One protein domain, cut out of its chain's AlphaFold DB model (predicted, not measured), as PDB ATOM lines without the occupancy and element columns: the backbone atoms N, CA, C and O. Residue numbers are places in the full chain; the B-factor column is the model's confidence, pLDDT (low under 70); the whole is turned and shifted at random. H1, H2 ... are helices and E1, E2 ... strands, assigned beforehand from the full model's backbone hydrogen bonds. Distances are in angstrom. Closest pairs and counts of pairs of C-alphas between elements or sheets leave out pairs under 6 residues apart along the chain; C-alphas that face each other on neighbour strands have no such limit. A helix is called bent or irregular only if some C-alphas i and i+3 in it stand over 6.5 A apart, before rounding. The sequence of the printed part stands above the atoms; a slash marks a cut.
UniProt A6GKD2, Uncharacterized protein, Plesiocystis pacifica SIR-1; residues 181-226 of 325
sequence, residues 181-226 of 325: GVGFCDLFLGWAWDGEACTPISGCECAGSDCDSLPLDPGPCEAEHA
ATOM      1  N   GLY A 181     -25.007  15.831 -35.855       97.69
ATOM      2  CA  GLY A 181     -23.879  16.437 -36.555       97.69
ATOM      3  C   GLY A 181     -22.635  16.472 -35.666       97.69
ATOM      4  O   GLY A 181     -22.665  17.006 -34.555       97.69
ATOM      5  N   VAL A 182     -21.526  15.915 -36.152       97.81
ATOM      6  CA  VAL A 182     -20.251  15.840 -35.425       97.81
ATOM      7  C   VAL A 182     -19.130  16.574 -36.164       97.81
ATOM      8  O   VAL A 182     -19.114  16.677 -37.389       97.81
ATOM      9  N   GLY A 183     -18.177  17.120 -35.406       97.38
ATOM     10  CA  GLY A 183     -17.074  17.938 -35.923       97.38
ATOM     11  C   GLY A 183     -17.161  19.409 -35.499       97.38
ATOM     12  O   GLY A 183     -17.904  19.765 -34.591       97.38
ATOM     13  N   PHE A 184     -16.353  20.261 -36.135       94.75
ATOM     14  CA  PHE A 184     -16.210  21.691 -35.810       94.75
ATOM     15  C   PHE A 184     -16.481  22.596 -37.026       94.75
ATOM     16  O   PHE A 184     -15.781  23.590 -37.228       94.75
ATOM     17  N   CYS A 185     -17.445  22.234 -37.873       96.94
ATOM     18  CA  CYS A 185     -17.816  23.028 -39.040       96.94
ATOM     19  C   CYS A 185     -19.332  23.067 -39.248       96.94
ATOM     20  O   CYS A 185     -20.018  22.058 -39.098       96.94
ATOM     21  N   ASP A 186     -19.831  24.243 -39.624       96.38
ATOM     22  CA  ASP A 186     -21.259  24.559 -39.747       96.38
ATOM     23  C   ASP A 186     -21.830  24.144 -41.122       96.38
ATOM     24  O   ASP A 186     -22.557  24.897 -41.773       96.38
ATOM     25  N   LEU A 187     -21.447  22.961 -41.615       97.44
ATOM     26  CA  LEU A 187     -22.054  22.379 -42.811       97.44
ATOM     27  C   LEU A 187     -23.432  21.828 -42.426       97.44
ATOM     28  O   LEU A 187     -23.544  20.979 -41.550       97.44
ATOM     29  N   PHE A 188     -24.477  22.321 -43.085       97.69
ATOM     30  CA  PHE A 188     -25.830  21.789 -42.956       97.69
ATOM     31  C   PHE A 188     -25.911  20.390 -43.585       97.69
ATOM     32  O   PHE A 188     -25.478  20.206 -44.727       97.69
ATOM     33  N   LEU A 189     -26.453  19.428 -42.835       97.88
ATOM     34  CA  LEU A 189     -26.514  18.009 -43.203       97.88
ATOM     35  C   LEU A 189     -27.939  17.567 -43.573       97.88
ATOM     36  O   LEU A 189     -28.105  16.806 -44.521       97.88
ATOM     37  N   GLY A 190     -28.955  18.089 -42.880       98.31
ATOM     38  CA  GLY A 190     -30.368  17.784 -43.112       98.31
ATOM     39  C   GLY A 190     -31.251  18.268 -41.960       98.31
ATOM     40  O   GLY A 190     -30.774  18.966 -41.063       98.31
ATOM     41  N   TRP A 191     -32.528  17.900 -41.976       98.31
ATOM     42  CA  TRP A 191     -33.462  18.085 -40.861       98.31
ATOM     43  C   TRP A 191     -33.736  16.749 -40.185       98.31
ATOM     44  O   TRP A 191     -33.950  15.767 -40.886       98.31
ATOM     45  N   ALA A 192     -33.747  16.742 -38.854       97.44
ATOM     46  CA  ALA A 192     -34.038  15.576 -38.026       97.44
ATOM     47  C   ALA A 192     -35.096  15.926 -36.970       97.44
ATOM     48  O   ALA A 192     -35.081  17.037 -36.424       97.44
ATOM     49  N   TRP A 193     -36.006  15.008 -36.679       96.69
ATOM     50  CA  TRP A 193     -37.010  15.137 -35.628       96.69
ATOM     51  C   TRP A 193     -36.371  14.968 -34.244       96.69
ATOM     52  O   TRP A 193     -35.705  13.971 -33.976       96.69
ATOM     53  N   ASP A 194     -36.562  15.937 -33.343       94.50
ATOM     54  CA  ASP A 194     -35.983  15.908 -31.986       94.50
ATOM     55  C   ASP A 194     -36.927  15.334 -30.908       94.50
ATOM     56  O   ASP A 194     -36.584  15.320 -29.721       94.50
ATOM     57  N   GLY A 195     -38.102  14.840 -31.317       92.19
ATOM     58  CA  GLY A 195     -39.195  14.408 -30.440       92.19
ATOM     59  C   GLY A 195     -40.292  15.461 -30.227       92.19
ATOM     60  O   GLY A 195     -41.373  15.108 -29.755       92.19
ATOM     61  N   GLU A 196     -40.048  16.731 -30.568       92.81
ATOM     62  CA  GLU A 196     -41.029  17.828 -30.478       92.81
ATOM     63  C   GLU A 196     -41.127  18.637 -31.790       92.81
ATOM     64  O   GLU A 196     -42.208  19.128 -32.129       92.81
ATOM     65  N   ALA A 197     -40.027  18.769 -32.541       95.12
ATOM     66  CA  ALA A 197     -39.965  19.485 -33.813       95.12
ATOM     67  C   ALA A 197     -38.873  18.953 -34.763       95.12
ATOM     68  O   ALA A 197     -37.890  18.334 -34.360       95.12
ATOM     69  N   CYS A 198     -38.988  19.288 -36.051       97.50
ATOM     70  CA  CYS A 198     -37.897  19.129 -37.012       97.50
ATOM     71  C   CYS A 198     -36.819  20.198 -36.773       97.50
ATOM     72  O   CYS A 198     -37.080  21.399 -36.877       97.50
ATOM     73  N   THR A 199     -35.586  19.769 -36.505       97.69
ATOM     74  CA  THR A 199     -34.435  20.637 -36.219       97.69
ATOM     75  C   THR A 199     -33.329  20.486 -37.274       97.69
ATOM     76  O   THR A 199     -33.143  19.400 -37.825       97.69
ATOM     77  N   PRO A 200     -32.583  21.557 -37.610       98.06
ATOM     78  CA  PRO A 200     -31.559  21.499 -38.650       98.06
ATOM     79  C   PRO A 200     -30.239  20.944 -38.096       98.06
ATOM     80  O   PRO A 200     -29.522  21.617 -37.349       98.06
ATOM     81  N   ILE A 201     -29.868  19.738 -38.519       98.19
ATOM     82  CA  ILE A 201     -28.606  19.098 -38.150       98.19
ATOM     83  C   ILE A 201     -27.450  19.725 -38.939       98.19
ATOM     84  O   ILE A 201     -27.499  19.877 -40.161       98.19
ATOM     85  N   SER A 202     -26.392  20.111 -38.224       97.94
ATOM     86  CA  SER A 202     -25.183  20.712 -38.796       97.94
ATOM     87  C   SER A 202     -23.921  20.127 -38.161       97.94
ATOM     88  O   SER A 202     -23.854  19.958 -36.945       97.94
ATOM     89  N   GLY A 203     -22.922  19.825 -38.984       97.69
ATOM     90  CA  GLY A 203     -21.666  19.190 -38.590       97.69
ATOM     91  C   GLY A 203     -20.806  18.866 -39.811       97.69
ATOM     92  O   GLY A 203     -21.214  19.083 -40.946       97.69
ATOM     93  N   CYS A 204     -19.608  18.326 -39.599       97.75
ATOM     94  CA  CYS A 204     -18.741  17.892 -40.699       97.75
ATOM     95  C   CYS A 204     -19.107  16.495 -41.219       97.75
ATOM     96  O   CYS A 204     -18.937  16.215 -42.404       97.75
ATOM     97  N   GLU A 205     -19.603  15.642 -40.327       98.00
ATOM     98  CA  GLU A 205     -20.103  14.292 -40.585       98.00
ATOM     99  C   GLU A 205     -21.400  14.117 -39.772       98.00
ATOM    100  O   GLU A 205     -21.590  14.804 -38.764       98.00
ATOM    101  N   CYS A 206     -22.294  13.222 -40.194       98.12
ATOM    102  CA  CYS A 206     -23.439  12.797 -39.384       98.12
ATOM    103  C   CYS A 206     -23.089  11.484 -38.667       98.12
ATOM    104  O   CYS A 206     -22.367  10.654 -39.224       98.12
ATOM    105  N   ALA A 207     -23.576  11.298 -37.441       97.12
ATOM    106  CA  ALA A 207     -23.461  10.051 -36.692       97.12
ATOM    107  C   ALA A 207     -24.819   9.632 -36.105       97.12
ATOM    108  O   ALA A 207     -25.504  10.464 -35.512       97.12
ATOM    109  N   GLY A 208     -25.148   8.348 -36.251       94.38
ATOM    110  CA  GLY A 208     -26.407   7.720 -35.835       94.38
ATOM    111  C   GLY A 208     -27.042   6.909 -36.979       94.38
ATOM    112  O   GLY A 208     -26.471   6.885 -38.076       94.38
ATOM    113  N   SER A 209     -28.147   6.192 -36.738       90.12
ATOM    114  CA  SER A 209     -28.817   5.373 -37.771       90.12
ATOM    115  C   SER A 209     -29.465   6.188 -38.889       90.12
ATOM    116  O   SER A 209     -29.395   5.791 -40.052       90.12
ATOM    117  N   ASP A 210     -30.048   7.336 -38.564       94.06
ATOM    118  CA  ASP A 210     -30.997   8.039 -39.443       94.06
ATOM    119  C   ASP A 210     -30.308   9.124 -40.301       94.06
ATOM    120  O   ASP A 210     -30.919   9.937 -40.993       94.06
ATOM    121  N   CYS A 211     -28.975   9.101 -40.315       96.56
ATOM    122  CA  CYS A 211     -28.129  10.020 -41.071       96.56
ATOM    123  C   CYS A 211     -28.254   9.916 -42.601       96.56
ATOM    124  O   CYS A 211     -27.970  10.899 -43.289       96.56
ATOM    125  N   ASP A 212     -28.649   8.757 -43.141       95.19
ATOM    126  CA  ASP A 212     -28.844   8.550 -44.586       95.19
ATOM    127  C   ASP A 212     -30.290   8.853 -45.051       95.19
ATOM    128  O   ASP A 212     -30.537   8.944 -46.258       95.19
ATOM    129  N   SER A 213     -31.240   9.046 -44.125       93.38
ATOM    130  CA  SER A 213     -32.650   9.384 -44.402       93.38
ATOM    131  C   SER A 213     -32.964  10.886 -44.332       93.38
ATOM    132  O   SER A 213     -33.955  11.310 -44.930       93.38
ATOM    133  N   LEU A 214     -32.127  11.702 -43.672       96.12
ATOM    134  CA  LEU A 214     -32.413  13.121 -43.397       96.12
ATOM    135  C   LEU A 214     -32.824  13.944 -44.642       96.12
ATOM    136  O   LEU A 214     -32.025  14.117 -45.573       96.12
ATOM    137  N   PRO A 215     -34.022  14.561 -44.666       96.88
ATOM    138  CA  PRO A 215     -34.406  15.474 -45.736       96.88
ATOM    139  C   PRO A 215     -33.639  16.806 -45.682       96.88
ATOM    140  O   PRO A 215     -33.349  17.359 -44.624       96.88
ATOM    141  N   LEU A 216     -33.348  17.377 -46.856       97.56
ATOM    142  CA  LEU A 216     -32.630  18.658 -46.987       97.56
ATOM    143  C   LEU A 216     -33.518  19.899 -46.771       97.56
ATOM    144  O   LEU A 216     -33.006  20.996 -46.554       97.56
ATOM    145  N   ASP A 217     -34.837  19.727 -46.823       97.00
ATOM    146  CA  ASP A 217     -35.857  20.744 -46.551       97.00
ATOM    147  C   ASP A 217     -36.630  20.349 -45.272       97.00
ATOM    148  O   ASP A 217     -36.753  19.152 -45.008       97.00
ATOM    149  N   PRO A 218     -37.193  21.297 -44.493       95.69
ATOM    150  CA  PRO A 218     -37.946  20.962 -43.277       95.69
ATOM    151  C   PRO A 218     -39.291  20.293 -43.592       95.69
ATOM    152  O   PRO A 218     -39.672  19.332 -42.935       95.69
ATOM    153  N   GLY A 219     -39.981  20.748 -44.645       94.75
ATOM    154  CA  GLY A 219     -41.344  20.320 -44.983       94.75
ATOM    155  C   GLY A 219     -41.553  18.806 -45.152       94.75
ATOM    156  O   GLY A 219     -42.599  18.316 -44.739       94.75
ATOM    157  N   PRO A 220     -40.615  18.038 -45.740       95.50
ATOM    158  CA  PRO A 220     -40.668  16.577 -45.714       95.50
ATOM    159  C   PRO A 220     -40.623  15.978 -44.301       95.50
ATOM    160  O   PRO A 220     -41.483  15.163 -43.993       95.50
ATOM    161  N   CYS A 221     -39.709  16.427 -43.429       95.94
ATOM    162  CA  CYS A 221     -39.653  15.980 -42.029       95.94
ATOM    163  C   CYS A 221     -40.960  16.323 -41.290       95.94
ATOM    164  O   CYS A 221     -41.545  15.458 -40.642       95.94
ATOM    165  N   GLU A 222     -41.459  17.554 -41.457       94.38
ATOM    166  CA  GLU A 222     -42.718  18.031 -40.860       94.38
ATOM    167  C   GLU A 222     -43.939  17.229 -41.348       94.38
ATOM    168  O   GLU A 222     -44.906  17.062 -40.610       94.38
ATOM    169  N   ALA A 223     -43.913  16.746 -42.595       92.06
ATOM    170  CA  ALA A 223     -44.987  15.953 -43.187       92.06
ATOM    171  C   ALA A 223     -44.939  14.469 -42.788       92.06
ATOM    172  O   ALA A 223     -45.984  13.819 -42.778       92.06
ATOM    173  N   GLU A 224     -43.753  13.944 -42.480       91.56
ATOM    174  CA  GLU A 224     -43.545  12.578 -41.986       91.56
ATOM    175  C   GLU A 224     -43.963  12.468 -40.511       91.56
ATOM    176  O   GLU A 224     -44.767  11.611 -40.152       91.56
ATOM    177  N   HIS A 225     -43.562  13.447 -39.697       91.75
ATOM    178  CA  HIS A 225     -43.870  13.539 -38.265       91.75
ATOM    179  C   HIS A 225     -45.198  14.269 -37.965       91.75
ATOM    180  O   HIS A 225     -45.468  14.670 -36.832       91.75
ATOM    181  N   ALA A 226     -46.069  14.439 -38.965       91.25
ATOM    182  CA  ALA A 226     -47.311  15.212 -38.849       91.25
ATOM    183  C   ALA A 226     -48.345  14.620 -37.867       91.25
ATOM    184  O   ALA A 226     -49.233  15.338 -37.409       91.25
TER     185      ALA A 226
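Overview. This is residues 181 to 226 of the 325 residues of an uncharacterized protein of Plesiocystis pacifica SIR-1 (UniProt A6GKD2). A hairpin of two strands, E1 and E2, runs through the middle of a small elongated body; the short helix H2 packs on it near the end where E1 ends and E2 begins. Toward the other end lies the short strand E3, paired with residues 181 to 182, while the small irregular helix H1 is near E1. The printed part has 46 residues with three named strands and then two named helices, in the order E1 E2 E3 H1 H2; the sheet E1 - E2 is antiparallel and the class is mixed, helices and strands. It is compact, with a radius of gyration of the C-alphas of 10.2 A, and spans 32 by 18 by 17 A.

Arrangement. Look first at E1, residues 188 to 193, and E2, residues 198 to 202, an antiparallel hairpin at 150 degrees, where N 189 and O 201 are 2.9 A apart and N 199 and O 192 2.8 A, within hydrogen-bond range. At H2, residues 218 to 224, the closest C-alphas to E1 are those of Trp 191 and Pro 218, 5.8 A apart, and to E2 those of Cys 198 and Cys 221, 6.2 A. For E3, residues 205 to 207, find the C-alphas of Leu 189 and Cys 206, its closest pair with E1, at 7.2 A; E3 and H2 are apart. H1, residues 209 to 212, and E1 are near each other, with 7 pairs of C-alphas within 10 A. Every O i to N i+4 pair is within range in H2; H1 is too short for one, and its O i to N i+3 pair is not within range.

Along the chain. Find C-alpha 188 at (-25.830, 21.789, -42.956); from there E1 runs 14.9 A to C-alpha 193. E2 covers 12.9 A, and E3 6.7 A. H1 is irregular, with C-alphas 209 and 212 7.5 A apart. H2 runs 10.2 A to C-alpha 224 at (-43.545, 12.578, -41.986).

Size, cuts and confidence. The C-alphas farthest apart are those of Phe 184 and Ala 226, at 31.9 A. The printed part has no cut, and the four links between its named elements are tight. The mean pLDDT of the printed part is 95.9, and no printed residue is under 70.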